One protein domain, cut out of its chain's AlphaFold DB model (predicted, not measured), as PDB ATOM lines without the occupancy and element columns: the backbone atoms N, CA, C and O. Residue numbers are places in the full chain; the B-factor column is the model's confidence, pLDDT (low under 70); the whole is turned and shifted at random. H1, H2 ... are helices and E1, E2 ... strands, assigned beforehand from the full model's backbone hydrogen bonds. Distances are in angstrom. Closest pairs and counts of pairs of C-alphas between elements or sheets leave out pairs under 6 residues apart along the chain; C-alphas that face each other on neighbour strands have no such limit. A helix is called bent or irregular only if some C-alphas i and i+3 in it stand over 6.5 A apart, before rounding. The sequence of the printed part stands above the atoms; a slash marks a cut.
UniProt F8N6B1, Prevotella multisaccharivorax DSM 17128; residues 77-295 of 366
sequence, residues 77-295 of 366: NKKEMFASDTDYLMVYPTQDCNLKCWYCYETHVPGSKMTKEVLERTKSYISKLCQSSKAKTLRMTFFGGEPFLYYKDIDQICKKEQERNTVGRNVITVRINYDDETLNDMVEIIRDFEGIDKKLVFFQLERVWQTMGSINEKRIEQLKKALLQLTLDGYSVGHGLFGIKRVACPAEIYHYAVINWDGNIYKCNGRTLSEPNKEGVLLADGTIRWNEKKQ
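This is residues 77 to 295 of the 366 residues of a protein of Prevotella multisaccharivorax DSM 17128 (UniProt F8N6B1). Two lobes lie one beyond the other along the longest axis. In one, H2 packs on a curled sheet of six strands with H3 beside H2; in the other, H4 and H6 cover one face of a small sheet, and residues 163 to 171 and 240 to 256 join the lobes. The 219 printed residues include seven named helices and nine named strands, in the order H1 E1 H2 E2 H3 E3 H4 E4 H5 H6 E5 E6 E7 E8 E9 H7, class mixed. The sheets run E2 E1 E6 E7 E8 E9, mixed, and E3 E4 E5, parallel; the whole is compact, radius of gyration of the C-alphas 18.5 A, spanning 54 by 38 by 35 A.

H1, residues 77 to 83, is on neither sheet. E1, 86 to 91, is the parallel neighbour of E2, 137 to 142, with N 89 and O 139 within hydrogen-bond range at 3.0 A, and of E6, 257 to 259, with N 90 and O 257 at 2.8 A. H2, 116 to 132, is on this twisted sheet at a height of 8.1 A, along the strands and only just over E6, with 3 C-alphas on it; its residues 123 to 130 alone touch H3, 151 to 162, closest C-alphas Lys 123 and Ile 154, 6.4 A, at a shallow tilt of 21 degrees, the same way. H3 only grazes the sheet. E3, 172 to 178, E4, 201 to 207, and E5, 236 to 239, are parallel, with N 176 and O 204 at 2.9 A and N 205 and O 238 at 3.0 A. H4, 182 to 191, over E3, and H6, 217 to 232, over E4 and E5, are on the same face, in two layers, helices on a sheet; they touch at Leu 183 and Leu 223, closest C-alphas 7.3 A, with residues 222 to 226 of H6 alone. E1 H2 E2, E3 H4 E4 and E4 H5 H6 E5 are strand-helix-strand units, parallel neighbours joined through helices, with right-handed crossovers; H5, 209 to 214, is apart from H6. E6, E7, 264 to 266, E8, 280 to 282, and E9, 288 to 290, form a meander of antiparallel hairpins, with N 258 and O 266 at 2.8 A, N 265 and O 280 at 2.9 A and N 281 and O 289 at 3.0 A. H7, 292 to 295, is on neither sheet and too short for an O i to N i+4 pair; every such pair is within range in H1, H2 and H6, against 7 of 8 in H3, 2 of 6 in H4 and 0 of 2 in H5, where O i to N i+3 gives 5 of 7 in H4 and 0 of 3 in H5.

H1 begins at C-alpha 77, (-37.594, -5.379, -28.579). H2 is 24.3 A long, H6 22.1 A, E4 19.5 A and E3 18.6 A. H4 is only just irregular, C-alphas 184 and 187 being 6.7 A apart, and H5 is irregular, C-alphas 210 and 213 being 7.7 A apart. H7 ends at C-alpha 295, (-47.913, 6.349, -34.016).

The two farthest C-alphas, of Glu 217 and Asp 285, are 55.1 A apart. The printed part has no cut; the links E1 to H2, E5 to E6 and E7 to E8 are long. The mean pLDDT of the printed part is 83.3, with 21 residues under 70, among them 161 to 172.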
ATOM      1  N   ASN A  77     -37.224  -6.718 -28.129       94.56
ATOM      2  CA  ASN A  77     -37.594  -5.379 -28.579       94.56
ATOM      3  C   ASN A  77     -39.084  -5.281 -28.924       94.56
ATOM      4  O   ASN A  77     -39.770  -4.393 -28.419       94.56
ATOM      5  N   LYS A  78     -39.622  -6.213 -29.721       93.62
ATOM      6  CA  LYS A  78     -41.054  -6.215 -30.067       93.62
ATOM      7  C   LYS A  78     -41.939  -6.454 -28.849       93.62
ATOM      8  O   LYS A  78     -42.973  -5.799 -28.717       93.62
ATOM      9  N   LYS A  79     -41.522  -7.335 -27.938       93.00
ATOM     10  CA  LYS A  79     -42.219  -7.553 -26.671       93.00
ATOM     11  C   LYS A  79     -42.293  -6.263 -25.857       93.00
ATOM     12  O   LYS A  79     -43.377  -5.907 -25.422       93.00
ATOM     13  N   GLU A  80     -41.195  -5.528 -25.717       91.94
ATOM     14  CA  GLU A  80     -41.200  -4.254 -24.992       91.94
ATOM     15  C   GLU A  80     -42.057  -3.183 -25.685       91.94
ATOM     16  O   GLU A  80     -42.799  -2.462 -25.025       91.94
ATOM     17  N   MET A  81     -42.015  -3.095 -27.018       91.94
ATOM     18  CA  MET A  81     -42.784  -2.094 -27.768       91.94
ATOM     19  C   MET A  81     -44.302  -2.273 -27.629       91.94
ATOM     20  O   MET A  81     -45.022  -1.282 -27.518       91.94
ATOM     21  N   PHE A  82     -44.796  -3.516 -27.657       90.88
ATOM     22  CA  PHE A  82     -46.235  -3.803 -27.781       90.88
ATOM     23  C   PHE A  82     -46.859  -4.482 -26.560       90.88
ATOM     24  O   PHE A  82     -48.079  -4.484 -26.417       90.88
ATOM     25  N   ALA A  83     -46.041  -5.080 -25.701       88.56
ATOM     26  CA  ALA A  83     -46.470  -5.867 -24.552       88.56
ATOM     27  C   ALA A  83     -45.514  -5.665 -23.362       88.56
ATOM     28  O   ALA A  83     -45.161  -6.631 -22.680       88.56
ATOM     29  N   SER A  84     -45.060  -4.422 -23.140       85.88
ATOM     30  CA  SER A  84     -44.239  -4.108 -21.965       85.88
ATOM     31  C   SER A  84     -44.984  -4.505 -20.693       85.88
ATOM     32  O   SER A  84     -46.177  -4.246 -20.538       85.88
ATOM     33  N   ASP A  85     -44.244  -5.070 -19.744       85.44
ATOM     34  CA  ASP A  85     -44.732  -5.287 -18.383       85.44
ATOM     35  C   ASP A  85     -44.832  -3.961 -17.593       85.44
ATOM     36  O   ASP A  85     -45.231  -3.976 -16.429       85.44
ATOM     37  N   THR A  86     -44.453  -2.818 -18.186       83.19
ATOM     38  CA  THR A  86     -44.495  -1.491 -17.558       83.19
ATOM     39  C   THR A  86     -45.228  -0.473 -18.425       83.19
ATOM     40  O   THR A  86     -44.830  -0.206 -19.557       83.19
ATOM     41  N   ASP A  87     -46.246   0.172 -17.862       84.12
ATOM     42  CA  ASP A  87     -46.813   1.399 -18.400       84.12
ATOM     43  C   ASP A  87     -45.938   2.596 -18.059       84.12
ATOM     44  O   ASP A  87     -45.527   2.768 -16.916       84.12
ATOM     45  N   TYR A  88     -45.677   3.454 -19.038       85.31
ATOM     46  CA  TYR A  88     -44.867   4.649 -18.844       85.31
ATOM     47  C   TYR A  88     -45.702   5.891 -19.147       85.31
ATOM     48  O   TYR A  88     -46.127   6.102 -20.283       85.31
ATOM     49  N   LEU A  89     -45.901   6.736 -18.140       87.69
ATOM     50  CA  LEU A  89     -46.662   7.971 -18.277       87.69
ATOM     51  C   LEU A  89     -45.833   9.155 -17.808       87.69
ATOM     52  O   LEU A  89     -45.335   9.176 -16.688       87.69
ATOM     53  N   MET A  90     -45.719  10.169 -18.651       90.31
ATOM     54  CA  MET A  90     -45.128  11.442 -18.285       90.31
ATOM     55  C   MET A  90     -46.201  12.522 -18.240       90.31
ATOM     56  O   MET A  90     -47.025  12.620 -19.148       90.31
ATOM     57  N   VAL A  91     -46.184  13.343 -17.198       88.12
ATOM     58  CA  VAL A  91     -47.133  14.443 -17.012       88.12
ATOM     59  C   VAL A  91     -46.357  15.748 -16.924       88.12
ATOM     60  O   VAL A  91     -45.408  15.843 -16.148       88.12
ATOM     61  N   TYR A  92     -46.764  16.737 -17.720       91.56
ATOM     62  CA  TYR A  92     -46.290  18.119 -17.666       91.56
ATOM     63  C   TYR A  92     -47.410  18.996 -17.094       91.56
ATOM     64  O   TYR A  92     -48.264  19.466 -17.849       91.56
ATOM     65  N   PRO A  93     -47.450  19.229 -15.770       86.38
ATOM     66  CA  PRO A  93     -48.474  20.068 -15.149       86.38
ATOM     67  C   PRO A  93     -48.442  21.516 -15.646       86.38
ATOM     68  O   PRO A  93     -49.467  22.198 -15.658       86.38
ATOM     69  N   THR A  94     -47.253  21.983 -16.026       89.38
ATOM     70  CA  THR A  94     -46.955  23.342 -16.477       89.38
ATOM     71  C   THR A  94     -45.641  23.357 -17.269       89.38
ATOM     72  O   THR A  94     -44.751  22.544 -17.022       89.38
ATOM     73  N   GLN A  95     -45.497  24.294 -18.208       87.75
ATOM     74  CA  GLN A  95     -44.221  24.656 -18.840       87.75
ATOM     75  C   GLN A  95     -43.693  26.013 -18.335       87.75
ATOM     76  O   GLN A  95     -42.712  26.527 -18.867       87.75
ATOM     77  N   ASP A  96     -44.335  26.604 -17.327       87.06
ATOM     78  CA  ASP A  96     -43.916  27.845 -16.685       87.06
ATOM     79  C   ASP A  96     -42.836  27.525 -15.647       87.06
ATOM     80  O   ASP A  96     -43.121  27.116 -14.522       87.06
ATOM     81  N   CYS A  97     -41.573  27.602 -16.069       81.88
ATOM     82  CA  CYS A  97     -40.428  27.360 -15.198       81.88
ATOM     83  C   CYS A  97     -39.846  28.687 -14.720       81.88
ATOM     84  O   CYS A  97     -39.538  29.565 -15.531       81.88
ATOM     85  N   ASN A  98     -39.621  28.796 -13.413       75.25
ATOM     86  CA  ASN A  98     -38.920  29.922 -12.796       75.25
ATOM     87  C   ASN A  98     -37.403  29.909 -13.069       75.25
ATOM     88  O   ASN A  98     -36.749  30.940 -12.911       75.25
ATOM     89  N   LEU A  99     -36.844  28.773 -13.499       73.12
ATOM     90  CA  LEU A  99     -35.456  28.648 -13.933       73.12
ATOM     91  C   LEU A  99     -35.340  28.919 -15.437       73.12
ATOM     92  O   LEU A  99     -36.159  28.472 -16.235       73.12
ATOM     93  N   LYS A 100     -34.282  29.630 -15.835       76.75
ATOM     94  CA  LYS A 100     -33.945  29.915 -17.240       76.75
ATOM     95  C   LYS A 100     -32.585  29.322 -17.574       76.75
ATOM     96  O   LYS A 100     -31.635  30.046 -17.863       76.75
ATOM     97  N   CYS A 101     -32.473  28.002 -17.443       79.12
ATOM     98  CA  CYS A 101     -31.224  27.299 -17.708       79.12
ATOM     99  C   CYS A 101     -30.767  27.600 -19.140       79.12
ATOM    100  O   CYS A 101     -31.531  27.408 -20.085       79.12
ATOM    101  N   TRP A 102     -29.523  28.047 -19.301       78.56
ATOM    102  CA  TRP A 102     -28.969  28.466 -20.593       78.56
ATOM    103  C   TRP A 102     -28.997  27.348 -21.653       78.56
ATOM    104  O   TRP A 102     -28.999  27.614 -22.852       78.56
ATOM    105  N   TYR A 103     -29.048  26.094 -21.201       73.69
ATOM    106  CA  TYR A 103     -29.112  24.902 -22.033       73.69
ATOM    107  C   TYR A 103     -30.532  24.401 -22.330       73.69
ATOM    108  O   TYR A 103     -30.694  23.443 -23.093       73.69
ATOM    109  N   CYS A 104     -31.559  24.992 -21.713       79.88
ATOM    110  CA  CYS A 104     -32.934  24.529 -21.845       79.88
ATOM    111  C   CYS A 104     -33.444  24.732 -23.277       79.88
ATOM    112  O   CYS A 104     -33.313  25.812 -23.845       79.88
ATOM    113  N   TYR A 105     -34.045  23.693 -23.859       78.38
ATOM    114  CA  TYR A 105     -34.653  23.751 -25.194       78.38
ATOM    115  C   TYR A 105     -36.158  24.074 -25.149       78.38
ATOM    116  O   TYR A 105     -36.789  24.254 -26.194       78.38
ATOM    117  N   GLU A 106     -36.770  24.070 -23.964       79.25
ATOM    118  CA  GLU A 106     -38.182  24.411 -23.808       79.25
ATOM    119  C   GLU A 106     -38.387  25.905 -24.069       79.25
ATOM    120  O   GLU A 106     -37.502  26.722 -23.839       79.25
ATOM    121  N   THR A 107     -39.568  26.283 -24.553       75.88
ATOM    122  CA  THR A 107     -39.875  27.694 -24.842       75.88
ATOM    123  C   THR A 107     -40.299  28.469 -23.590       75.88
ATOM    124  O   THR A 107     -40.344  29.691 -23.642       75.88
ATOM    125  N   HIS A 108     -40.557  27.774 -22.471       81.19
ATOM    126  CA  HIS A 108     -41.071  28.325 -21.209       81.19
ATOM    127  C   HIS A 108     -42.366  29.120 -21.422       81.19
ATOM    128  O   HIS A 108     -42.328  30.323 -21.659       81.19
ATOM    129  N   VAL A 109     -43.526  28.455 -21.367       85.62
ATOM    130  CA  VAL A 109     -44.824  29.099 -21.642       85.62
ATOM    131  C   VAL A 109     -45.342  29.783 -20.366       85.62
ATOM    132  O   VAL A 109     -45.808  29.073 -19.467       85.62
ATOM    133  N   PRO A 110     -45.308  31.128 -20.258       87.00
ATOM    134  CA  PRO A 110     -45.654  31.813 -19.014       87.00
ATOM    135  C   PRO A 110     -47.134  31.636 -18.669       87.00
ATOM    136  O   PRO A 110     -47.999  31.711 -19.544       87.00
ATOM    137  N   GLY A 111     -47.435  31.394 -17.394       86.75
ATOM    138  CA  GLY A 111     -48.791  31.159 -16.899       86.75
ATOM    139  C   GLY A 111     -49.422  29.837 -17.347       86.75
ATOM    140  O   GLY A 111     -50.582  29.581 -17.009       86.75
ATOM    141  N   SER A 112     -48.694  28.994 -18.091       91.12
ATOM    142  CA  SER A 112     -49.184  27.673 -18.478       91.12
ATOM    143  C   SER A 112     -49.435  26.820 -17.241       91.12
ATOM    144  O   SER A 112     -48.624  26.769 -16.321       91.12
ATOM    145  N   LYS A 113     -50.580  26.150 -17.194       93.75
ATOM    146  CA  LYS A 113     -50.915  25.176 -16.153       93.75
ATOM    147  C   LYS A 113     -52.095  24.341 -16.600       93.75
ATOM    148  O   LYS A 113     -52.964  24.843 -17.317       93.75
ATOM    149  N   MET A 114     -52.164  23.105 -16.119       94.50
ATOM    150  CA  MET A 114     -53.372  22.306 -16.274       94.50
ATOM    151  C   MET A 114     -54.576  23.063 -15.727       94.50
ATOM    152  O   MET A 114     -54.592  23.543 -14.591       94.50
ATOM    153  N   THR A 115     -55.614  23.165 -16.550       96.06
ATOM    154  CA  THR A 115     -56.924  23.574 -16.055       96.06
ATOM    155  C   THR A 115     -57.494  22.454 -15.186       96.06
ATOM    156  O   THR A 115     -57.084  21.295 -15.292       96.06
ATOM    157  N   LYS A 116     -58.493  22.770 -14.350       94.56
ATOM    158  CA  LYS A 116     -59.221  21.740 -13.587       94.56
ATOM    159  C   LYS A 116     -59.754  20.637 -14.503       94.56
ATOM    160  O   LYS A 116     -59.692  19.468 -14.162       94.56
ATOM    161  N   GLU A 117     -60.225  21.018 -15.684       96.44
ATOM    162  CA  GLU A 117     -60.735  20.077 -16.671       96.44
ATOM    163  C   GLU A 117     -59.645  19.137 -17.208       96.44
ATOM    164  O   GLU A 117     -59.852  17.926 -17.237       96.44
ATOM    165  N   VAL A 118     -58.469  19.654 -17.588       96.38
ATOM    166  CA  VAL A 118     -57.347  18.812 -18.048       96.38
ATOM    167  C   VAL A 118     -56.852  17.896 -16.929       96.38
ATOM    168  O   VAL A 118     -56.570  16.722 -17.180       96.38
ATOM    169  N   LEU A 119     -56.796  18.398 -15.692       93.44
ATOM    170  CA  LEU A 119     -56.427  17.601 -14.527       93.44
ATOM    171  C   LEU A 119     -57.401  16.432 -14.326       93.44
ATOM    172  O   LEU A 119     -56.958  15.292 -14.248       93.44
ATOM    173  N   GLU A 120     -58.715  16.669 -14.322       95.38
ATOM    174  CA  GLU A 120     -59.708  15.594 -14.158       95.38
ATOM    175  C   GLU A 120     -59.689  14.583 -15.314       95.38
ATOM    176  O   GLU A 120     -59.801  13.374 -15.092       95.38
ATOM    177  N   ARG A 121     -59.444  15.029 -16.552       97.00
ATOM    178  CA  ARG A 121     -59.238  14.107 -17.682       97.00
ATOM    179  C   ARG A 121     -57.979  13.254 -17.501       97.00
ATOM    180  O   ARG A 121     -58.003  12.064 -17.806       97.00
ATOM    181  N   THR A 122     -56.898  13.841 -16.985       93.50
ATOM    182  CA  THR A 122     -55.624  13.145 -16.718       93.50
ATOM    183  C   THR A 122     -55.815  12.084 -15.639       93.50
ATOM    184  O   THR A 122     -55.415  10.935 -15.809       93.50
ATOM    185  N   LYS A 123     -56.510  12.450 -14.560       89.38
ATOM    186  CA  LYS A 123     -56.925  11.554 -13.478       89.38
ATOM    187  C   LYS A 123     -57.754  10.370 -13.997       89.38
ATOM    188  O   LYS A 123     -57.466   9.221 -13.662       89.38
ATOM    189  N   SER A 124     -58.739  10.646 -14.858       93.31
ATOM    190  CA  SER A 124     -59.563   9.618 -15.508       93.31
ATOM    191  C   SER A 124     -58.726   8.674 -16.381       93.31
ATOM    192  O   SER A 124     -58.874   7.455 -16.282       93.31
ATOM    193  N   TYR A 125     -57.787   9.211 -17.170       93.88
ATOM    194  CA  TYR A 125     -56.873   8.405 -17.983       93.88
ATOM    195  C   TYR A 125     -56.014   7.462 -17.146       93.88
ATOM    196  O   TYR A 125     -55.929   6.280 -17.467       93.88
ATOM    197  N   ILE A 126     -55.429   7.949 -16.050       87.69
ATOM    198  CA  ILE A 126     -54.607   7.127 -15.152       87.69
ATOM    199  C   ILE A 126     -55.431   5.978 -14.567       87.69
ATOM    200  O   ILE A 126     -54.993   4.832 -14.611       87.69
ATOM    201  N   SER A 127     -56.646   6.255 -14.080       85.94
ATOM    202  CA  SER A 127     -57.525   5.212 -13.536       85.94
ATOM    203  C   SER A 127     -57.880   4.164 -14.601       85.94
ATOM    204  O   SER A 127     -57.753   2.965 -14.355       85.94
ATOM    205  N   LYS A 128     -58.222   4.595 -15.824       88.44
ATOM    206  CA  LYS A 128     -58.490   3.685 -16.952       88.44
ATOM    207  C   LYS A 128     -57.266   2.861 -17.350       88.44
ATOM    208  O   LYS A 128     -57.411   1.671 -17.630       88.44
ATOM    209  N   LEU A 129     -56.081   3.466 -17.377       85.19
ATOM    210  CA  LEU A 129     -54.827   2.779 -17.689       85.19
ATOM    211  C   LEU A 129     -54.565   1.667 -16.667       85.19
ATOM    212  O   LEU A 129     -54.412   0.516 -17.060       85.19
ATOM    213  N   CYS A 130     -54.655   1.975 -15.369       80.06
ATOM    214  CA  CYS A 130     -54.499   0.993 -14.291       80.06
ATOM    215  C   CYS A 130     -55.526  -0.153 -14.339       80.06
ATOM    216  O   CYS A 130     -55.225  -1.261 -13.904       80.06
ATOM    217  N   GLN A 131     -56.741   0.101 -14.834       82.00
ATOM    218  CA  GLN A 131     -57.820  -0.895 -14.894       82.00
ATOM    219  C   GLN A 131     -57.776  -1.778 -16.145       82.00
ATOM    220  O   GLN A 131     -58.232  -2.919 -16.105       82.00
ATOM    221  N   SER A 132     -57.294  -1.244 -17.268       82.25
ATOM    222  CA  SER A 132     -57.345  -1.922 -18.571       82.25
ATOM    223  C   SER A 132     -56.009  -2.509 -19.016       82.25
ATOM    224  O   SER A 132     -55.991  -3.416 -19.851       82.25
ATOM    225  N   SER A 133     -54.898  -2.004 -18.478       79.94
ATOM    226  CA  SER A 133     -53.570  -2.473 -18.839       79.94
ATOM    227  C   SER A 133     -53.280  -3.860 -18.274       79.94
ATOM    228  O   SER A 133     -53.712  -4.227 -17.183       79.94
ATOM    229  N   LYS A 134     -52.505  -4.635 -19.035       79.88
ATOM    230  CA  LYS A 134     -51.919  -5.904 -18.580       79.88
ATOM    231  C   LYS A 134     -50.530  -5.712 -17.965       79.88
ATOM    232  O   LYS A 134     -49.935  -6.694 -17.522       79.88
ATOM    233  N   ALA A 135     -50.001  -4.486 -17.982       79.25
ATOM    234  CA  ALA A 135     -48.718  -4.172 -17.380       79.25
ATOM    235  C   ALA A 135     -48.772  -4.410 -15.867       79.25
ATOM    236  O   ALA A 135     -49.772  -4.159 -15.198       79.25
ATOM    237  N   LYS A 136     -47.659  -4.890 -15.319       77.12
ATOM    238  CA  LYS A 136     -47.502  -5.162 -13.884       77.12
ATOM    239  C   LYS A 136     -47.137  -3.901 -13.105       77.12
ATOM    240  O   LYS A 136     -47.307  -3.859 -11.890       77.12
ATOM    241  N   THR A 137     -46.613  -2.895 -13.800       76.81
ATOM    242  CA  THR A 137     -46.065  -1.679 -13.200       76.81
ATOM    243  C   THR A 137     -46.548  -0.453 -13.960       76.81
ATOM    244  O   THR A 137     -46.523  -0.452 -15.184       76.81
ATOM    245  N   LEU A 138     -46.906   0.618 -13.250       77.88
ATOM    246  CA  LEU A 138     -47.052   1.958 -13.821       77.88
ATOM    247  C   LEU A 138     -45.886   2.826 -13.342       77.88
ATOM    248  O   LEU A 138     -45.766   3.117 -12.154       77.88
ATOM    249  N   ARG A 139     -45.033   3.259 -14.269       78.44
ATOM    250  CA  ARG A 139     -43.954   4.215 -14.024       78.44
ATOM    251  C   ARG A 139     -44.389   5.603 -14.471       78.44
ATOM    252  O   ARG A 139     -44.443   5.896 -15.666       78.44
ATOM    253  N   MET A 140     -44.660   6.464 -13.498       75.94
ATOM    254  CA  MET A 140     -44.973   7.862 -13.762       75.94
ATOM    255  C   MET A 140     -43.752   8.763 -13.616       75.94
ATOM    256  O   MET A 140     -42.969   8.614 -12.678       75.94
ATOM    257  N   THR A 141     -43.648   9.750 -14.499       79.75
ATOM    258  CA  THR A 141     -42.664  10.828 -14.416       79.75
ATOM    259  C   THR A 141     -43.379  12.168 -14.470       79.75
ATOM    260  O   THR A 141     -44.105  12.450 -15.418       79.75
ATOM    261  N   PHE A 142     -43.142  13.025 -13.485       74.69
ATOM    262  CA  PHE A 142     -43.574  14.415 -13.547       74.69
ATOM    263  C   PHE A 142     -42.436  15.265 -14.095       74.69
ATOM    264  O   PHE A 142     -41.283  15.098 -13.697       74.69
ATOM    265  N   PHE A 143     -42.750  16.146 -15.034       82.38
ATOM    266  CA  PHE A 143     -41.783  17.023 -15.681       82.38
ATOM    267  C   PHE A 143     -42.412  18.395 -15.946       82.38
ATOM    268  O   PHE A 143     -43.590  18.606 -15.675       82.38
ATOM    269  N   GLY A 144     -41.634  19.334 -16.476       79.69
ATOM    270  CA  GLY A 144     -42.089  20.684 -16.794       79.69
ATOM    271  C   GLY A 144     -41.472  21.726 -15.872       79.69
ATOM    272  O   GLY A 144     -40.435  21.481 -15.264       79.69
ATOM    273  N   GLY A 145     -42.093  22.904 -15.813       76.00
ATOM    274  CA  GLY A 145     -41.534  24.044 -15.088       76.00
ATOM    275  C   GLY A 145     -41.544  23.875 -13.571       76.00
ATOM    276  O   GLY A 145     -40.512  24.061 -12.936       76.00
ATOM    277  N   GLU A 146     -42.687  23.455 -13.029       79.38
ATOM    278  CA  GLU A 146     -42.875  23.031 -11.640       79.38
ATOM    279  C   GLU A 146     -43.451  21.602 -11.646       79.38
ATOM    280  O   GLU A 146     -44.674  21.424 -11.707       79.38
ATOM    281  N   PRO A 147     -42.594  20.563 -11.658       71.19
ATOM    282  CA  PRO A 147     -43.026  19.172 -11.782       71.19
ATOM    283  C   PRO A 147     -43.950  18.704 -10.651       71.19
ATOM    284  O   PRO A 147     -44.769  17.814 -10.865       71.19
ATOM    285  N   PHE A 148     -43.859  19.293  -9.453       68.38
ATOM    286  CA  PHE A 148     -44.684  18.872  -8.317       68.38
ATOM    287  C   PHE A 148     -46.065  19.534  -8.278       68.38
ATOM    288  O   PHE A 148     -46.896  19.190  -7.427       68.38
ATOM    289  N   LEU A 149     -46.361  20.442  -9.212       72.81
ATOM    290  CA  LEU A 149     -47.697  21.002  -9.362       72.81
ATOM    291  C   LEU A 149     -48.701  19.868  -9.657       72.81
ATOM    292  O   LEU A 149     -48.529  19.093 -10.591       72.81
ATOM    293  N   TYR A 150     -49.748  19.755  -8.835       75.75
ATOM    294  CA  TYR A 150     -50.742  18.662  -8.865       75.75
ATOM    295  C   TYR A 150     -50.203  17.252  -8.554       75.75
ATOM    296  O   TYR A 150     -50.939  16.276  -8.700       75.75
ATOM    297  N   TYR A 151     -48.967  17.115  -8.058       69.00
ATOM    298  CA  TYR A 151     -48.410  15.809  -7.680       69.00
ATOM    299  C   TYR A 151     -49.310  15.068  -6.684       69.00
ATOM    300  O   TYR A 151     -49.635  13.907  -6.903       69.00
ATOM    301  N   LYS A 152     -49.782  15.746  -5.626       70.75
ATOM    302  CA  LYS A 152     -50.651  15.133  -4.601       70.75
ATOM    303  C   LYS A 152     -51.978  14.634  -5.178       70.75
ATOM    304  O   LYS A 152     -52.422  13.550  -4.816       70.75
ATOM    305  N   ASP A 153     -52.590  15.410  -6.068       76.50
ATOM    306  CA  ASP A 153     -53.840  15.051  -6.743       76.50
ATOM    307  C   ASP A 153     -53.705  13.771  -7.575       76.50
ATOM    308  O   ASP A 153     -54.615  12.943  -7.604       76.50
ATOM    309  N   ILE A 154     -52.573  13.618  -8.263       72.31
ATOM    310  CA  ILE A 154     -52.306  12.482  -9.146       72.31
ATOM    311  C   ILE A 154     -51.807  11.263  -8.347       72.31
ATOM    312  O   ILE A 154     -52.243  10.137  -8.595       72.31
ATOM    313  N   ASP A 155     -50.960  11.477  -7.338       68.62
ATOM    314  CA  ASP A 155     -50.445  10.444  -6.429       68.62
ATOM    315  C   ASP A 155     -51.571   9.751  -5.642       68.62
ATOM    316  O   ASP A 155     -51.565   8.531  -5.499       68.62
ATOM    317  N   GLN A 156     -52.595  10.493  -5.203       71.69
ATOM    318  CA  GLN A 156     -53.762   9.911  -4.525       71.69
ATOM    319  C   GLN A 156     -54.495   8.872  -5.385       71.69
ATOM    320  O   GLN A 156     -54.946   7.849  -4.869       71.69
ATOM    321  N   ILE A 157     -54.595   9.106  -6.694       69.31
ATOM    322  CA  ILE A 157     -55.217   8.151  -7.620       69.31
ATOM    323  C   ILE A 157     -54.337   6.928  -7.777       69.31
ATOM    324  O   ILE A 157     -54.831   5.808  -7.705       69.31
ATOM    325  N   CYS A 158     -53.033   7.136  -7.930       66.62
ATOM    326  CA  CYS A 158     -52.091   6.036  -8.065       66.62
ATOM    327  C   CYS A 158     -52.125   5.133  -6.835       66.62
ATOM    328  O   CYS A 158     -52.248   3.926  -6.992       66.62
ATOM    329  N   LYS A 159     -52.127   5.700  -5.625       68.19
ATOM    330  CA  LYS A 159     -52.260   4.940  -4.372       68.19
ATOM    331  C   LYS A 159     -53.561   4.148  -4.305       68.19
ATOM    332  O   LYS A 159     -53.534   2.954  -4.023       68.19
ATOM    333  N   LYS A 160     -54.688   4.779  -4.644       70.69
ATOM    334  CA  LYS A 160     -56.002   4.121  -4.671       70.69
ATOM    335  C   LYS A 160     -56.049   2.927  -5.634       70.69
ATOM    336  O   LYS A 160     -56.727   1.944  -5.345       70.69
ATOM    337  N   GLU A 161     -55.368   3.012  -6.776       68.12
ATOM    338  CA  GLU A 161     -55.297   1.914  -7.750       68.12
ATOM    339  C   GLU A 161     -54.193   0.887  -7.397       68.12
ATOM    340  O   GLU A 161     -54.351  -0.298  -7.675       68.12
ATOM    341  N   GLN A 162     -53.113   1.293  -6.716       63.56
ATOM    342  CA  GLN A 162     -52.062   0.405  -6.187       63.56
ATOM    343  C   GLN A 162     -52.559  -0.473  -5.032       63.56
ATOM    344  O   GLN A 162     -52.188  -1.634  -4.934       63.56
ATOM    345  N   GLU A 163     -53.450   0.021  -4.175       59.03
ATOM    346  CA  GLU A 163     -54.097  -0.814  -3.150       59.03
ATOM    347  C   GLU A 163     -54.942  -1.949  -3.764       59.03
ATOM    348  O   GLU A 163     -55.274  -2.919  -3.084       59.03
ATOM    349  N   ARG A 164     -55.263  -1.854  -5.063       54.47
ATOM    350  CA  ARG A 164     -56.035  -2.849  -5.817       54.47
ATOM    351  C   ARG A 164     -55.163  -3.832  -6.604       54.47
ATOM    352  O   ARG A 164     -55.676  -4.880  -6.976       54.47
ATOM    353  N   ASN A 165     -53.881  -3.526  -6.834       52.53
ATOM    354  CA  ASN A 165     -52.952  -4.334  -7.633       52.53
ATOM    355  C   ASN A 165     -51.523  -4.274  -7.068       52.53
ATOM    356  O   ASN A 165     -50.997  -3.207  -6.778       52.53
ATOM    357  N   THR A 166     -50.851  -5.423  -6.951       44.28
ATOM    358  CA  THR A 166     -49.516  -5.553  -6.340       44.28
ATOM    359  C   THR A 166     -48.423  -4.915  -7.213       44.28
ATOM    360  O   THR A 166     -47.770  -5.596  -8.000       44.28
ATOM    361  N   VAL A 167     -48.215  -3.599  -7.100       48.66
ATOM    362  CA  VAL A 167     -47.208  -2.862  -7.886       48.66
ATOM    363  C   VAL A 167     -45.916  -2.675  -7.081       48.66
ATOM    364  O   VAL A 167     -45.924  -2.201  -5.947       48.66
ATOM    365  N   GLY A 168     -44.791  -3.083  -7.676       46.00
ATOM    366  CA  GLY A 168     -43.453  -3.057  -7.079       46.00
ATOM    367  C   GLY A 168     -42.804  -1.666  -6.968       46.00
ATOM    368  O   GLY A 168     -43.171  -0.725  -7.664       46.00
ATOM    369  N   ARG A 169     -41.816  -1.597  -6.061       48.72
ATOM    370  CA  ARG A 169     -41.034  -0.447  -5.542       48.72
ATOM    371  C   ARG A 169     -40.827   0.758  -6.480       48.72
ATOM    372  O   ARG A 169     -40.250   0.637  -7.557       48.72
ATOM    373  N   ASN A 170     -41.128   1.947  -5.951       46.44
ATOM    374  CA  ASN A 170     -40.731   3.240  -6.513       46.44
ATOM    375  C   ASN A 170     -39.212   3.451  -6.388       46.44
ATOM    376  O   ASN A 170     -38.674   3.417  -5.282       46.44
ATOM    377  N   VAL A 171     -38.546   3.714  -7.514       59.41
ATOM    378  CA  VAL A 171     -37.167   4.222  -7.566       59.41
ATOM    379  C   VAL A 171     -37.233   5.704  -7.931       59.41
ATOM    380  O   VAL A 171     -37.669   6.053  -9.031       59.41
ATOM    381  N   ILE A 172     -36.805   6.581  -7.025       67.38
ATOM    382  CA  ILE A 172     -36.616   8.010  -7.275       67.38
ATOM    383  C   ILE A 172     -35.474   8.140  -8.285       67.38
ATOM    384  O   ILE A 172     -34.315   7.891  -7.969       67.38
ATOM    385  N   THR A 173     -35.804   8.490  -9.528       75.00
ATOM    386  CA  THR A 173     -34.803   8.779 -10.558       75.00
ATOM    387  C   THR A 173     -34.481  10.266 -10.544       75.00
ATOM    388  O   THR A 173     -35.330  11.080 -10.902       75.00
ATOM    389  N   VAL A 174     -33.257  10.615 -10.158       75.31
ATOM    390  CA  VAL A 174     -32.755  11.990 -10.144       75.31
ATOM    391  C   VAL A 174     -31.889  12.181 -11.376       75.31
ATOM    392  O   VAL A 174     -30.775  11.664 -11.457       75.31
ATOM    393  N   ARG A 175     -32.411  12.896 -12.370       80.56
ATOM    394  CA  ARG A 175     -31.653  13.230 -13.575       80.56
ATOM    395  C   ARG A 175     -30.905  14.539 -13.357       80.56
ATOM    396  O   ARG A 175     -31.535  15.589 -13.271       80.56
ATOM    397  N   ILE A 176     -29.581  14.475 -13.326       80.44
ATOM    398  CA  ILE A 176     -28.713  15.644 -13.190       80.44
ATOM    399  C   ILE A 176     -28.134  15.943 -14.569       80.44
ATOM    400  O   ILE A 176     -27.373  15.142 -15.113       80.44
ATOM    401  N   ASN A 177     -28.523  17.082 -15.146       81.88
ATOM    402  CA  ASN A 177     -27.839  17.588 -16.330       81.88
ATOM    403  C   ASN A 177     -26.620  18.385 -15.871       81.88
ATOM    404  O   ASN A 177     -26.768  19.262 -15.021       81.88
ATOM    405  N   TYR A 178     -25.447  18.086 -16.422       84.75
ATOM    406  CA  TYR A 178     -24.200  18.738 -16.031       84.75
ATOM    407  C   TYR A 178     -23.436  19.285 -17.236       84.75
ATOM    408  O   TYR A 178     -23.549  18.803 -18.368       84.75
ATOM    409  N   ASP A 179     -22.617  20.286 -16.965       83.88
ATOM    410  CA  ASP A 179     -21.556  20.779 -17.830       83.88
ATOM    411  C   ASP A 179     -20.203  20.675 -17.107       83.88
ATOM    412  O   ASP A 179     -20.045  19.948 -16.126       83.88
ATOM    413  N   ASP A 180     -19.191  21.360 -17.627       77.06
ATOM    414  CA  ASP A 180     -17.829  21.256 -17.112       77.06
ATOM    415  C   ASP A 180     -17.620  21.977 -15.775       77.06
ATOM    416  O   ASP A 180     -16.629  21.713 -15.090       77.06
ATOM    417  N   GLU A 181     -18.526  22.884 -15.410       79.75
ATOM    418  CA  GLU A 181     -18.433  23.692 -14.193       79.75
ATOM    419  C   GLU A 181     -19.249  23.044 -13.069       79.75
ATOM    420  O   GLU A 181     -18.739  22.829 -11.970       79.75
ATOM    421  N   THR A 182     -20.469  22.618 -13.397       80.62
ATOM    422  CA  THR A 182     -21.487  22.136 -12.446       80.62
ATOM    423  C   THR A 182     -21.269  20.713 -11.932       80.62
ATOM    424  O   THR A 182     -21.863  20.311 -10.932       80.62
ATOM    425  N   LEU A 183     -20.406  19.919 -12.574       79.12
ATOM    426  CA  LEU A 183     -20.160  18.533 -12.160       79.12
ATOM    427  C   LEU A 183     -19.556  18.432 -10.746       79.12
ATOM    428  O   LEU A 183     -19.817  17.466 -10.031       79.12
ATOM    429  N   ASN A 184     -18.764  19.422 -10.320       74.00
ATOM    430  CA  ASN A 184     -18.180  19.422  -8.972       74.00
ATOM    431  C   ASN A 184     -19.223  19.738  -7.888       74.00
ATOM    432  O   ASN A 184     -19.092  19.261  -6.761       74.00
ATOM    433  N   ASP A 185     -20.275  20.470  -8.250       76.25
ATOM    434  CA  ASP A 185     -21.340  20.897  -7.337       76.25
ATOM    435  C   ASP A 185     -22.337  19.764  -7.050       76.25
ATOM    436  O   ASP A 185     -23.180  19.865  -6.161       76.25
ATOM    437  N   MET A 186     -22.219  18.623  -7.742       73.94
ATOM    438  CA  MET A 186     -23.072  17.456  -7.498       73.94
ATOM    439  C   MET A 186     -22.986  16.939  -6.058       73.94
ATOM    440  O   MET A 186     -23.946  16.347  -5.576       73.94
ATOM    441  N   VAL A 187     -21.871  17.176  -5.355       69.50
ATOM    442  CA  VAL A 187     -21.739  16.824  -3.931       69.50
ATOM    443  C   VAL A 187     -22.784  17.540  -3.080       69.50
ATOM    444  O   VAL A 187     -23.296  16.951  -2.130       69.50
ATOM    445  N   GLU A 188     -23.131  18.780  -3.421       72.00
ATOM    446  CA  GLU A 188     -24.167  19.530  -2.713       72.00
ATOM    447  C   GLU A 188     -25.548  18.932  -2.984       72.00
ATOM    448  O   GLU A 188     -26.284  18.676  -2.036       72.00
ATOM    449  N   ILE A 189     -25.841  18.574  -4.242       70.62
ATOM    450  CA  ILE A 189     -27.103  17.915  -4.626       70.62
ATOM    451  C   ILE A 189     -27.294  16.601  -3.857       70.62
ATOM    452  O   ILE A 189     -28.402  16.279  -3.446       70.62
ATOM    453  N   ILE A 190     -26.225  15.829  -3.634       72.81
ATOM    454  CA  ILE A 190     -26.298  14.552  -2.903       72.81
ATOM    455  C   ILE A 190     -26.731  14.751  -1.444       72.81
ATOM    456  O   ILE A 190     -27.431  13.887  -0.906       72.81
ATOM    457  N   ARG A 191     -26.341  15.863  -0.804       77.19
ATOM    458  CA  ARG A 191     -26.696  16.148   0.599       77.19
ATOM    459  C   ARG A 191     -28.198  16.313   0.790       77.19
ATOM    460  O   ARG A 191     -28.721  15.907   1.822       77.19
ATOM    461  N   ASP A 192     -28.904  16.798  -0.227       73.69
ATOM    462  CA  ASP A 192     -30.363  16.945  -0.181       73.69
ATOM    463  C   ASP A 192     -31.100  15.593  -0.104       73.69
ATOM    464  O   ASP A 192     -32.281  15.548   0.241       73.69
ATOM    465  N   PHE A 193     -30.413  14.479  -0.389       73.56
ATOM    466  CA  PHE A 193     -30.955  13.120  -0.280       73.56
ATOM    467  C   PHE A 193     -30.538  12.402   1.015       73.56
ATOM    468  O   PHE A 193     -30.828  11.213   1.181       73.56
ATOM    469  N   GLU A 194     -29.878  13.091   1.954       77.62
ATOM    470  CA  GLU A 194     -29.573  12.527   3.271       77.62
ATOM    471  C   GLU A 194     -30.852  12.072   3.996       77.62
ATOM    472  O   GLU A 194     -31.875  12.751   4.022       77.62
ATOM    473  N   GLY A 195     -30.804  10.872   4.583       74.44
ATOM    474  CA  GLY A 195     -31.949  10.260   5.268       74.44
ATOM    475  C   GLY A 195     -32.919   9.492   4.360       74.44
ATOM    476  O   GLY A 195     -33.778   8.776   4.877       74.44
ATOM    477  N   ILE A 196     -32.767   9.559   3.033       72.69
ATOM    478  CA  ILE A 196     -33.496   8.690   2.099       72.69
ATOM    479  C   ILE A 196     -32.747   7.358   1.967       72.69
ATOM    480  O   ILE A 196     -31.518   7.326   1.877       72.69
ATOM    481  N   ASP A 197     -33.479   6.237   1.941       77.31
ATOM    482  CA  ASP A 197     -32.879   4.937   1.623       77.31
ATOM    483  C   ASP A 197     -32.241   5.005   0.229       77.31
ATOM    484  O   ASP A 197     -32.927   5.100  -0.791       77.31
ATOM    485  N   LYS A 198     -30.909   4.935   0.192       79.62
ATOM    486  CA  LYS A 198     -30.103   5.060  -1.026       79.62
ATOM    487  C   LYS A 198     -30.463   4.011  -2.078       79.62
ATOM    488  O   LYS A 198     -30.323   4.278  -3.268       79.62
ATOM    489  N   LYS A 199     -30.998   2.851  -1.671       77.69
ATOM    490  CA  LYS A 199     -31.483   1.802  -2.588       77.69
ATOM    491  C   LYS A 199     -32.724   2.225  -3.375       77.69
ATOM    492  O   LYS A 199     -33.049   1.598  -4.380       77.69
ATOM    493  N   LEU A 200     -33.419   3.269  -2.926       70.56
ATOM    494  CA  LEU A 200     -34.562   3.858  -3.615       70.56
ATOM    495  C   LEU A 200     -34.159   4.989  -4.565       70.56
ATOM    496  O   LEU A 200     -35.019   5.458  -5.301       70.56
ATOM    497  N   VAL A 201     -32.899   5.434  -4.575       77.44
ATOM    498  CA  VAL A 201     -32.445   6.573  -5.385       77.44
ATOM    499  C   VAL A 201     -31.530   6.099  -6.513       77.44
ATOM    500  O   VAL A 201     -30.539   5.399  -6.298       77.44
ATOM    501  N   PHE A 202     -31.857   6.511  -7.736       83.62
ATOM    502  CA  PHE A 202     -31.043   6.311  -8.930       83.62
ATOM    503  C   PHE A 202     -30.659   7.665  -9.528       83.62
ATOM    504  O   PHE A 202     -31.529   8.402  -9.993       83.62
ATOM    505  N   PHE A 203     -29.366   7.980  -9.547       85.25
ATOM    506  CA  PHE A 203     -28.842   9.175 -10.206       85.25
ATOM    507  C   PHE A 203     -28.526   8.880 -11.675       85.25
ATOM    508  O   PHE A 203     -27.724   7.998 -11.977       85.25
ATOM    509  N   GLN A 204     -29.129   9.632 -12.592       87.19
ATOM    510  CA  GLN A 204     -28.813   9.593 -14.021       87.19
ATOM    511  C   GLN A 204     -28.089  10.884 -14.402       87.19
ATOM    512  O   GLN A 204     -28.699  11.955 -14.408       87.19
ATOM    513  N   LEU A 205     -26.802  10.784 -14.721       87.31
ATOM    514  CA  LEU A 205     -25.984  11.925 -15.122       87.31
ATOM    515  C   LEU A 205     -26.026  12.071 -16.646       87.31
ATOM    516  O   LEU A 205     -25.714  11.132 -17.379       87.31
ATOM    517  N   GLU A 206     -26.401  13.257 -17.120       85.69
ATOM    518  CA  GLU A 206     -26.546  13.567 -18.544       85.69
ATOM    519  C   GLU A 206     -25.760  14.834 -18.885       85.69
ATOM    520  O   GLU A 206     -26.049  15.908 -18.356       85.69
ATOM    521  N   ARG A 207     -24.781  14.750 -19.790       85.31
ATOM    522  CA  ARG A 207     -24.090  15.956 -20.251       85.31
ATOM    523  C   ARG A 207     -25.055  16.854 -21.028       85.31
ATOM    524  O   ARG A 207     -25.820  16.405 -21.885       85.31
ATOM    525  N   VAL A 208     -24.962  18.152 -20.771       84.50
ATOM    526  CA  VAL A 208     -25.590  19.188 -21.588       84.50
ATOM    527  C   VAL A 208     -25.061  19.093 -23.022       84.50
ATOM    528  O   VAL A 208     -23.880  19.292 -23.287       84.50
ATOM    529  N   TRP A 209     -25.936  18.803 -23.984       79.19
ATOM    530  CA  TRP A 209     -25.533  18.529 -25.369       79.19
ATOM    531  C   TRP A 209     -24.799  19.704 -26.051       79.19
ATOM    532  O   TRP A 209     -24.010  19.483 -26.970       79.19
ATOM    533  N   GLN A 210     -24.999  20.947 -25.593       79.75
ATOM    534  CA  GLN A 210     -24.240  22.110 -26.069       79.75
ATOM    535  C   GLN A 210     -22.756  22.109 -25.635       79.75
ATOM    536  O   GLN A 210     -21.966  22.849 -26.215       79.75
ATOM    537  N   THR A 211     -22.345  21.282 -24.662       81.12
ATOM    538  CA  THR A 211     -20.962  21.217 -24.130       81.12
ATOM    539  C   THR A 211     -20.202  19.956 -24.548       81.12
ATOM    540  O   THR A 211     -19.203  19.581 -23.938       81.12
ATOM    541  N   MET A 212     -20.657  19.261 -25.593       73.19
ATOM    542  CA  MET A 212     -20.047  17.990 -26.012       73.19
ATOM    543  C   MET A 212     -18.726  18.155 -26.768       73.19
ATOM    544  O   MET A 212     -17.881  17.267 -26.727       73.19
ATOM    545  N   GLY A 213     -18.517  19.294 -27.436       69.62
ATOM    546  CA  GLY A 213     -17.316  19.550 -28.243       69.62
ATOM    547  C   GLY A 213     -16.029  19.769 -27.441       69.62
ATOM    548  O   GLY A 213     -14.979  20.005 -28.026       69.62
ATOM    549  N   SER A 214     -16.099  19.731 -26.114       66.19
ATOM    550  CA  SER A 214     -15.024  20.157 -25.223       66.19
ATOM    551  C   SER A 214     -14.493  19.015 -24.333       66.19
ATOM    552  O   SER A 214     -13.690  19.238 -23.428       66.19
ATOM    553  N   ILE A 215     -14.896  17.763 -24.583       70.69
ATOM    554  CA  ILE A 215     -14.412  16.579 -23.849       70.69
ATOM    555  C   ILE A 215     -12.884  16.443 -23.991       70.69
ATOM    556  O   ILE A 215     -12.341  16.433 -25.093       70.69
ATOM    557  N   ASN A 216     -12.192  16.327 -22.856       82.69
ATOM    558  CA  ASN A 216     -10.751  16.083 -22.760       82.69
ATOM    559  C   ASN A 216     -10.449  15.162 -21.567       82.69
ATOM    560  O   ASN A 216     -11.342  14.867 -20.770       82.69
ATOM    561  N   GLU A 217      -9.196  14.728 -21.420       86.62
ATOM    562  CA  GLU A 217      -8.774  13.797 -20.360       86.62
ATOM    563  C   GLU A 217      -9.162  14.267 -18.952       86.62
ATOM    564  O   GLU A 217      -9.733  13.499 -18.181       86.62
ATOM    565  N   LYS A 218      -8.945  15.551 -18.632       86.38
ATOM    566  CA  LYS A 218      -9.300  16.121 -17.321       86.38
ATOM    567  C   LYS A 218     -10.791  15.953 -17.015       86.38
ATOM    568  O   LYS A 218     -11.160  15.678 -15.879       86.38
ATOM    569  N   ARG A 219     -11.649  16.120 -18.017       83.56
ATOM    570  CA  ARG A 219     -13.110  16.051 -17.857       83.56
ATOM    571  C   ARG A 219     -13.615  14.621 -17.759       83.56
ATOM    572  O   ARG A 219     -14.538  14.363 -16.993       83.56
ATOM    573  N   ILE A 220     -12.993  13.706 -18.501       88.88
ATOM    574  CA  ILE A 220     -13.237  12.268 -18.356       88.88
ATOM    575  C   ILE A 220     -12.922  11.850 -16.916       88.88
ATOM    576  O   ILE A 220     -13.751  11.205 -16.278       88.88
ATOM    577  N   GLU A 221     -11.789  12.304 -16.373       90.06
ATOM    578  CA  GLU A 221     -11.392  12.024 -14.990       90.06
ATOM    579  C   GLU A 221     -12.367  12.629 -13.968       90.06
ATOM    580  O   GLU A 221     -12.761  11.963 -13.012       90.06
ATOM    581  N   GLN A 222     -12.823  13.868 -14.177       88.62
ATOM    582  CA  GLN A 222     -13.823  14.496 -13.304       88.62
ATOM    583  C   GLN A 222     -15.145  13.716 -13.288       88.62
ATOM    584  O   GLN A 222     -15.696  13.466 -12.214       88.62
ATOM    585  N   LEU A 223     -15.635  13.292 -14.457       89.75
ATOM    586  CA  LEU A 223     -16.840  12.474 -14.562       89.75
ATOM    587  C   LEU A 223     -16.658  11.117 -13.893       89.75
ATOM    588  O   LEU A 223     -17.486  10.731 -13.070       89.75
ATOM    589  N   LYS A 224     -15.557  10.424 -14.188       92.50
ATOM    590  CA  LYS A 224     -15.221   9.147 -13.557       92.50
ATOM    591  C   LYS A 224     -15.200   9.274 -12.035       92.50
ATOM    592  O   LYS A 224     -15.887   8.516 -11.351       92.50
ATOM    593  N   LYS A 225     -14.491  10.272 -11.502       90.94
ATOM    594  CA  LYS A 225     -14.422  10.542 -10.062       90.94
ATOM    595  C   LYS A 225     -15.810  10.721  -9.454       90.94
ATOM    596  O   LYS A 225     -16.090  10.143  -8.406       90.94
ATOM    597  N   ALA A 226     -16.682  11.481 -10.108       89.62
ATOM    598  CA  ALA A 226     -18.023  11.717  -9.602       89.62
ATOM    599  C   ALA A 226     -18.901  10.450  -9.607       89.62
ATOM    600  O   ALA A 226     -19.577  10.163  -8.619       89.62
ATOM    601  N   LEU A 227     -18.842   9.651 -10.679       91.94
ATOM    602  CA  LEU A 227     -19.563   8.375 -10.784       91.94
ATOM    603  C   LEU A 227     -19.120   7.373  -9.713       91.94
ATOM    604  O   LEU A 227     -19.954   6.720  -9.076       91.94
ATOM    605  N   LEU A 228     -17.808   7.267  -9.496       92.44
ATOM    606  CA  LEU A 228     -17.237   6.391  -8.479       92.44
ATOM    607  C   LEU A 228     -17.583   6.873  -7.071       92.44
ATOM    608  O   LEU A 228     -17.958   6.044  -6.248       92.44
ATOM    609  N   GLN A 229     -17.526   8.182  -6.805       89.94
ATOM    610  CA  GLN A 229     -17.888   8.745  -5.505       89.94
ATOM    611  C   GLN A 229     -19.349   8.449  -5.152       89.94
ATOM    612  O   GLN A 229     -19.611   7.857  -4.110       89.94
ATOM    613  N   LEU A 230     -20.289   8.742  -6.055       88.38
ATOM    614  CA  LEU A 230     -21.708   8.418  -5.858       88.38
ATOM    615  C   LEU A 230     -21.932   6.918  -5.598       88.38
ATOM    616  O   LEU A 230     -22.753   6.530  -4.764       88.38
ATOM    617  N   THR A 231     -21.189   6.063  -6.306       91.00
ATOM    618  CA  THR A 231     -21.277   4.607  -6.133       91.00
ATOM    619  C   THR A 231     -20.697   4.158  -4.786       91.00
ATOM    620  O   THR A 231     -21.283   3.299  -4.126       91.00
ATOM    621  N   LEU A 232     -19.575   4.745  -4.351       90.44
ATOM    622  CA  LEU A 232     -18.974   4.518  -3.030       90.44
ATOM    623  C   LEU A 232     -19.914   4.953  -1.909       90.44
ATOM    624  O   LEU A 232     -20.042   4.240  -0.914       90.44
ATOM    625  N   ASP A 233     -20.629   6.055  -2.113       87.31
ATOM    626  CA  ASP A 233     -21.634   6.559  -1.184       87.31
ATOM    627  C   ASP A 233     -22.874   5.654  -1.116       87.31
ATOM    628  O   ASP A 233     -23.729   5.859  -0.256       87.31
ATOM    629  N   GLY A 234     -22.971   4.622  -1.960       87.94
ATOM    630  CA  GLY A 234     -24.017   3.600  -1.917       87.94
ATOM    631  C   GLY A 234     -25.219   3.885  -2.814       87.94
ATOM    632  O   GLY A 234     -26.233   3.196  -2.691       87.94
ATOM    633  N   TYR A 235     -25.128   4.869  -3.711       86.50
ATOM    634  CA  TYR A 235     -26.184   5.158  -4.676       86.50
ATOM    635  C   TYR A 235     -26.066   4.304  -5.941       86.50
ATOM    636  O   TYR A 235     -24.979   3.910  -6.377       86.50
ATOM    637  N   SER A 236     -27.211   4.056  -6.580       86.50
ATOM    638  CA  SER A 236     -27.233   3.564  -7.956       86.50
ATOM    639  C   SER A 236     -27.058   4.740  -8.911       86.50
ATOM    640  O   SER A 236     -27.697   5.777  -8.757       86.50
ATOM    641  N   VAL A 237     -26.185   4.576  -9.900       88.75
ATOM    642  CA  VAL A 237     -25.758   5.658 -10.794       88.75
ATOM    643  C   VAL A 237     -25.665   5.140 -12.221       88.75
ATOM    644  O   VAL A 237     -25.130   4.048 -12.440       88.75
ATOM    645  N   GLY A 238     -26.173   5.922 -13.167       87.94
ATOM    646  CA  GLY A 238     -26.023   5.726 -14.604       87.94
ATOM    647  C   GLY A 238     -25.449   6.972 -15.273       87.94
ATOM    648  O   GLY A 238     -25.601   8.088 -14.772       87.94
ATOM    649  N   HIS A 239     -24.776   6.772 -16.403       88.38
ATOM    650  CA  HIS A 239     -24.258   7.854 -17.231       88.38
ATOM    651  C   HIS A 239     -24.324   7.497 -18.711       88.38
ATOM    652  O   HIS A 239     -24.115   6.344 -19.104       88.38
ATOM    653  N   GLY A 240     -24.622   8.504 -19.527       81.25
ATOM    654  CA  GLY A 240     -24.863   8.323 -20.951       81.25
ATOM    655  C   GLY A 240     -26.069   7.425 -21.244       81.25
ATOM    656  O   GLY A 240     -26.930   7.166 -20.403       81.25
ATOM    657  N   LEU A 241     -26.131   6.935 -22.483       77.19
ATOM    658  CA  LEU A 241     -27.290   6.214 -23.016       77.19
ATOM    659  C   LEU A 241     -27.104   4.690 -23.061       77.19
ATOM    660  O   LEU A 241     -27.848   4.031 -23.792       77.19
ATOM    661  N   PHE A 242     -26.150   4.126 -22.323       86.88
ATOM    662  CA  PHE A 242     -25.863   2.689 -22.363       86.88
ATOM    663  C   PHE A 242     -26.394   1.955 -21.124       86.88
ATOM    664  O   PHE A 242     -26.461   2.518 -20.033       86.88
ATOM    665  N   GLY A 243     -26.817   0.714 -21.322       85.19
ATOM    666  CA  GLY A 243     -27.324  -0.209 -20.308       85.19
ATOM    667  C   GLY A 243     -28.147  -1.311 -20.975       85.19
ATOM    668  O   GLY A 243     -28.490  -1.191 -22.149       85.19
ATOM    669  N   ILE A 244     -28.532  -2.371 -20.258       81.19
ATOM    670  CA  ILE A 244     -29.434  -3.378 -20.841       81.19
ATOM    671  C   ILE A 244     -30.788  -2.724 -21.138       81.19
ATOM    672  O   ILE A 244     -31.577  -2.431 -20.238       81.19
ATOM    673  N   LYS A 245     -31.049  -2.494 -22.424       83.81
ATOM    674  CA  LYS A 245     -32.272  -1.880 -22.934       83.81
ATOM    675  C   LYS A 245     -33.013  -2.862 -23.826       83.81
ATOM    676  O   LYS A 245     -32.416  -3.738 -24.443       83.81
ATOM    677  N   ARG A 246     -34.332  -2.674 -23.913       90.75
ATOM    678  CA  ARG A 246     -35.211  -3.389 -24.856       90.75
ATOM    679  C   ARG A 246     -35.787  -2.481 -25.944       90.75
ATOM    680  O   ARG A 246     -36.135  -2.957 -27.015       90.75
ATOM    681  N   VAL A 247     -35.784  -1.167 -25.732       91.75
ATOM    682  CA  VAL A 247     -36.012  -0.138 -26.762       91.75
ATOM    683  C   VAL A 247     -34.952   0.957 -26.638       91.75
ATOM    684  O   VAL A 247     -34.474   1.224 -25.533       91.75
ATOM    685  N   ALA A 248     -34.580   1.610 -27.742       92.12
ATOM    686  CA  ALA A 248     -33.661   2.753 -27.685       92.12
ATOM    687  C   ALA A 248     -34.342   3.990 -27.088       92.12
ATOM    688  O   ALA A 248     -33.725   4.780 -26.367       92.12
ATOM    689  N   CYS A 249     -35.629   4.161 -27.391       90.62
ATOM    690  CA  CYS A 249     -36.454   5.273 -26.965       90.62
ATOM    691  C   CYS A 249     -37.778   4.766 -26.376       90.62
ATOM    692  O   CYS A 249     -38.517   4.069 -27.070       90.62
ATOM    693  N   PRO A 250     -38.163   5.193 -25.159       89.12
ATOM    694  CA  PRO A 250     -39.481   4.880 -24.596       89.12
ATOM    695  C   PRO A 250     -40.646   5.299 -25.501       89.12
ATOM    696  O   PRO A 250     -41.705   4.687 -25.464       89.12
ATOM    697  N   ALA A 251     -40.437   6.294 -26.370       91.56
ATOM    698  CA  ALA A 251     -41.400   6.725 -27.377       91.56
ATOM    699  C   ALA A 251     -41.858   5.596 -28.321       91.56
ATOM    700  O   ALA A 251     -42.939   5.689 -28.895       91.56
ATOM    701  N   GLU A 252     -41.039   4.556 -28.509       91.31
ATOM    702  CA  GLU A 252     -41.356   3.371 -29.318       91.31
ATOM    703  C   GLU A 252     -42.382   2.451 -28.650       91.31
ATOM    704  O   GLU A 252     -43.024   1.655 -29.332       91.31
ATOM    705  N   ILE A 253     -42.546   2.563 -27.330       90.69
ATOM    706  CA  ILE A 253     -43.516   1.785 -26.569       90.69
ATOM    707  C   ILE A 253     -44.912   2.330 -26.868       90.69
ATOM    708  O   ILE A 253     -45.180   3.532 -26.744       90.69
ATOM    709  N   TYR A 254     -45.814   1.439 -27.271       87.19
ATOM    710  CA  TYR A 254     -47.124   1.789 -27.810       87.19
ATOM    711  C   TYR A 254     -47.972   2.615 -26.835       87.19
ATOM    712  O   TYR A 254     -48.563   3.620 -27.223       87.19
ATOM    713  N   HIS A 255     -47.950   2.278 -25.548       83.50
ATOM    714  CA  HIS A 255     -48.698   2.967 -24.492       83.50
ATOM    715  C   HIS A 255     -47.918   4.080 -23.777       83.50
ATOM    716  O   HIS A 255     -48.483   4.742 -22.910       83.50
ATOM    717  N   TYR A 256     -46.654   4.344 -24.142       91.88
ATOM    718  CA  TYR A 256     -45.931   5.505 -23.604       91.88
ATOM    719  C   TYR A 256     -46.675   6.798 -23.945       91.88
ATOM    720  O   TYR A 256     -47.030   7.006 -25.103       91.88
ATOM    721  N   ALA A 257     -46.891   7.693 -22.991       94.25
ATOM    722  CA  ALA A 257     -47.529   8.974 -23.280       94.25
ATOM    723  C   ALA A 257     -46.900  10.108 -22.481       94.25
ATOM    724  O   ALA A 257     -46.524   9.936 -21.325       94.25
ATOM    725  N   VAL A 258     -46.836  11.281 -23.102       95.50
ATOM    726  CA  VAL A 258     -46.533  12.553 -22.450       95.50
ATOM    727  C   VAL A 258     -47.797  13.406 -22.513       95.50
ATOM    728  O   VAL A 258     -48.208  13.812 -23.601       95.50
ATOM    729  N   ILE A 259     -48.431  13.653 -21.367       96.00
ATOM    730  CA  ILE A 259     -49.605  14.525 -21.242       96.00
ATOM    731  C   ILE A 259     -49.118  15.935 -20.920       96.00
ATOM    732  O   ILE A 259     -48.526  16.156 -19.863       96.00
ATOM    733  N   ASN A 260     -49.380  16.883 -21.818       96.12
ATOM    734  CA  ASN A 260     -49.045  18.287 -21.612       96.12
ATOM    735  C   ASN A 260     -50.147  19.049 -20.859       96.12
ATOM    736  O   ASN A 260     -51.294  18.602 -20.781       96.12
ATOM    737  N   TRP A 261     -49.806  20.220 -20.319       94.69
ATOM    738  CA  TRP A 261     -50.688  21.043 -19.485       94.69
ATOM    739  C   TRP A 261     -51.996  21.462 -20.179       94.69
ATOM    740  O   TRP A 261     -53.002  21.726 -19.526       94.69
ATOM    741  N   ASP A 262     -51.997  21.510 -21.507       95.69
ATOM    742  CA  ASP A 262     -53.128  21.866 -22.367       95.69
ATOM    743  C   ASP A 262     -53.964  20.647 -22.813       95.69
ATOM    744  O   ASP A 262     -54.938  20.790 -23.554       95.69
ATOM    745  N   GLY A 263     -53.601  19.436 -22.375       96.75
ATOM    746  CA  GLY A 263     -54.234  18.182 -22.784       96.75
ATOM    747  C   GLY A 263     -53.774  17.660 -24.149       96.75
ATOM    748  O   GLY A 263     -54.297  16.645 -24.620       96.75
ATOM    749  N   ASN A 264     -52.799  18.306 -24.798       97.56
ATOM    750  CA  ASN A 264     -52.131  17.734 -25.964       97.56
ATOM    751  C   ASN A 264     -51.224  16.571 -25.538       97.56
ATOM    752  O   ASN A 264     -50.608  16.593 -24.471       97.56
ATOM    753  N   ILE A 265     -51.142  15.552 -26.392       97.44
ATOM    754  CA  ILE A 265     -50.361  14.341 -26.135       97.44
ATOM    755  C   ILE A 265     -49.139  14.293 -27.043       97.44
ATOM    756  O   ILE A 265     -49.235  14.568 -28.240       97.44
ATOM    757  N   TYR A 266     -48.011  13.875 -26.476       96.06
ATOM    758  CA  TYR A 266     -46.731  13.719 -27.158       96.06
ATOM    759  C   TYR A 266     -46.102  12.355 -26.849       96.06
ATOM    760  O   TYR A 266     -46.486  11.666 -25.903       96.06
ATOM    761  N   LYS A 267     -45.110  11.967 -27.657       93.69
ATOM    762  CA  LYS A 267     -44.249  10.790 -27.431       93.69
ATOM    763  C   LYS A 267     -42.789  11.153 -27.176       93.69
ATOM    764  O   LYS A 267     -42.006  10.286 -26.824       93.69
ATOM    765  N   CYS A 268     -42.375  12.395 -27.397       91.56
ATOM    766  CA  CYS A 268     -40.998  12.817 -27.177       91.56
ATOM    767  C   CYS A 268     -40.985  13.945 -26.153       91.56
ATOM    768  O   CYS A 268     -41.709  14.919 -26.311       91.56
ATOM    769  N   ASN A 269     -40.135  13.809 -25.140       86.88
ATOM    770  CA  ASN A 269     -39.859  14.813 -24.115       86.88
ATOM    771  C   ASN A 269     -38.423  15.366 -24.245       86.88
ATOM    772  O   ASN A 269     -37.808  15.751 -23.259       86.88
ATOM    773  N   GLY A 270     -37.836  15.274 -25.442       86.75
ATOM    774  CA  GLY A 270     -36.501  15.789 -25.776       86.75
ATOM    775  C   GLY A 270     -36.543  16.872 -26.857       86.75
ATOM    776  O   GLY A 270     -35.528  17.155 -27.496       86.75
ATOM    777  N   ARG A 271     -37.736  17.402 -27.126       86.56
ATOM    778  CA  ARG A 271     -38.043  18.471 -28.077       86.56
ATOM    779  C   ARG A 271     -39.101  19.347 -27.435       86.56
ATOM    780  O   ARG A 271     -39.897  18.851 -26.643       86.56
ATOM    781  N   THR A 272     -39.150  20.611 -27.832       87.88
ATOM    782  CA  THR A 272     -40.228  21.514 -27.436       87.88
ATOM    783  C   THR A 272     -41.584  20.893 -27.781       87.88
ATOM    784  O   THR A 272     -41.819  20.485 -28.929       87.88
ATOM    785  N   LEU A 273     -42.480  20.836 -26.794       90.75
ATOM    786  CA  LEU A 273     -43.843  20.336 -26.968       90.75
ATOM    787  C   LEU A 273     -44.689  21.380 -27.714       90.75
ATOM    788  O   LEU A 273     -45.272  22.278 -27.114       90.75
ATOM    789  N   SER A 274     -44.698  21.289 -29.044       89.50
ATOM    790  CA  SER A 274     -45.379  22.212 -29.958       89.50
ATOM    791  C   SER A 274     -46.307  21.474 -30.927       89.50
ATOM    792  O   SER A 274     -46.168  20.269 -31.139       89.50
ATOM    793  N   GLU A 275     -47.232  22.183 -31.580       90.69
ATOM    794  CA  GLU A 275     -48.224  21.565 -32.480       90.69
ATOM    795  C   GLU A 275     -47.618  20.621 -33.554       90.69
ATOM    796  O   GLU A 275     -48.168  19.536 -33.767       90.69
ATOM    797  N   PRO A 276     -46.455  20.913 -34.184       90.31
ATOM    798  CA  PRO A 276     -45.796  19.967 -35.095       90.31
ATOM    799  C   PRO A 276     -45.432  18.617 -34.459       90.31
ATOM    800  O   PRO A 276     -45.506  17.581 -35.126       90.31
ATOM    801  N   ASN A 277     -45.091  18.603 -33.169       90.31
ATOM    802  CA  ASN A 277     -44.673  17.413 -32.423       90.31
ATOM    803  C   ASN A 277     -45.836  16.690 -31.734       90.31
ATOM    804  O   ASN A 277     -45.667  15.564 -31.275       90.31
ATOM    805  N   LYS A 278     -47.025  17.295 -31.694       94.94
ATOM    806  CA  LYS A 278     -48.223  16.707 -31.087       94.94
ATOM    807  C   LYS A 278     -48.619  15.404 -31.771       94.94
ATOM    808  O   LYS A 278     -48.765  15.337 -32.995       94.94
ATOM    809  N   GLU A 279     -48.838  14.370 -30.973       95.31
ATOM    810  CA  GLU A 279     -49.198  13.026 -31.423       95.31
ATOM    811  C   GLU A 279     -50.585  12.578 -30.962       95.31
ATOM    812  O   GLU A 279     -51.029  11.509 -31.363       95.31
ATOM    813  N   GLY A 280     -51.309  13.383 -30.189       96.81
ATOM    814  CA  GLY A 280     -52.684  13.075 -29.812       96.81
ATOM    815  C   GLY A 280     -53.336  14.162 -28.970       96.81
ATOM    816  O   GLY A 280     -52.778  15.243 -28.776       96.81
ATOM    817  N   VAL A 281     -54.537  13.864 -28.480       97.88
ATOM    818  CA  VAL A 281     -55.306  14.733 -27.580       97.88
ATOM    819  C   VAL A 281     -55.972  13.889 -26.501       97.88
ATOM    820  O   VAL A 281     -56.554  12.843 -26.803       97.88
ATOM    821  N   LEU A 282     -55.922  14.374 -25.263       98.00
ATOM    822  CA  LEU A 282     -56.649  13.824 -24.130       98.00
ATOM    823  C   LEU A 282     -58.128  14.236 -24.190       98.00
ATOM    824  O   LEU A 282     -58.468  15.424 -24.166       98.00
ATOM    825  N   LEU A 283     -59.013  13.248 -24.282       97.94
ATOM    826  CA  LEU A 283     -60.453  13.447 -24.416       97.94
ATOM    827  C   LEU A 283     -61.140  13.685 -23.069       97.94
ATOM    828  O   LEU A 283     -60.601  13.389 -22.004       97.94
ATOM    829  N   ALA A 284     -62.372  14.196 -23.133       96.31
ATOM    830  CA  ALA A 284     -63.207  14.456 -21.962       96.31
ATOM    831  C   ALA A 284     -63.512  13.191 -21.147       96.31
ATOM    832  O   ALA A 284     -63.655  13.263 -19.932       96.31
ATOM    833  N   ASP A 285     -63.567  12.029 -21.798       95.00
ATOM    834  CA  ASP A 285     -63.793  10.758 -21.121       95.00
ATOM    835  C   ASP A 285     -62.516  10.185 -20.481       95.00
ATOM    836  O   ASP A 285     -62.575   9.133 -19.852       95.00
ATOM    837  N   GLY A 286     -61.359  10.839 -20.621       93.62
ATOM    838  CA  GLY A 286     -60.076  10.338 -20.132       93.62
ATOM    839  C   GLY A 286     -59.446   9.260 -21.014       93.62
ATOM    840  O   GLY A 286     -58.651   8.474 -20.521       93.62
ATOM    841  N   THR A 287     -59.791   9.168 -22.298       95.25
ATOM    842  CA  THR A 287     -59.021   8.378 -23.277       95.25
ATOM    843  C   THR A 287     -58.133   9.279 -24.133       95.25
ATOM    844  O   THR A 287     -58.331  10.494 -24.200       95.25
ATOM    845  N   ILE A 288     -57.130   8.696 -24.793       96.12
ATOM    846  CA  ILE A 288     -56.289   9.418 -25.751       96.12
ATOM    847  C   ILE A 288     -56.768   9.108 -27.163       96.12
ATOM    848  O   ILE A 288     -56.821   7.950 -27.575       96.12
ATOM    849  N   ARG A 289     -57.039  10.161 -27.937       96.81
ATOM    850  CA  ARG A 289     -57.160  10.063 -29.392       96.81
ATOM    851  C   ARG A 289     -55.801  10.328 -30.017       96.81
ATOM    852  O   ARG A 289     -55.356  11.478 -30.076       96.81
ATOM    853  N   TRP A 290     -55.159   9.263 -30.477       96.12
ATOM    854  CA  TRP A 290     -53.856   9.322 -31.123       96.12
ATOM    855  C   TRP A 290     -53.946   9.796 -32.574       96.12
ATOM    856  O   TRP A 290     -54.948   9.635 -33.271       96.12
ATOM    857  N   ASN A 291     -52.853  10.380 -33.050       95.56
ATOM    858  CA  ASN A 291     -52.566  10.509 -34.464       95.56
ATOM    859  C   ASN A 291     -51.974   9.181 -34.948       95.56
ATOM    860  O   ASN A 291     -50.759   8.973 -34.885       95.56
ATOM    861  N   GLU A 292     -52.838   8.304 -35.453       93.75
ATOM    862  CA  GLU A 292     -52.477   6.951 -35.899       93.75
ATOM    863  C   GLU A 292     -51.316   6.940 -36.902       93.75
ATOM    864  O   GLU A 292     -50.434   6.089 -36.842       93.75
ATOM    865  N   LYS A 293     -51.241   7.941 -37.789       93.88
ATOM    866  CA  LYS A 293     -50.147   8.050 -38.763       93.88
ATOM    867  C   LYS A 293     -48.799   8.306 -38.087       93.88
ATOM    868  O   LYS A 293     -47.794   7.750 -38.529       93.88
ATOM    869  N   LYS A 294     -48.746   9.159 -37.058       92.19
ATOM    870  CA  LYS A 294     -47.506   9.415 -36.302       92.19
ATOM    871  C   LYS A 294     -47.130   8.211 -35.434       92.19
ATOM    872  O   LYS A 294     -45.970   7.808 -35.465       92.19
ATOM    873  N   GLN A 295     -48.113   7.585 -34.781       90.31
ATOM    874  CA  GLN A 295     -47.913   6.349 -34.016       90.31
ATOM    875  C   GLN A 295     -47.331   5.235 -34.885       90.31
ATOM    876  O   GLN A 295     -46.237   4.748 -34.601       90.31
TER     877      GLN A 295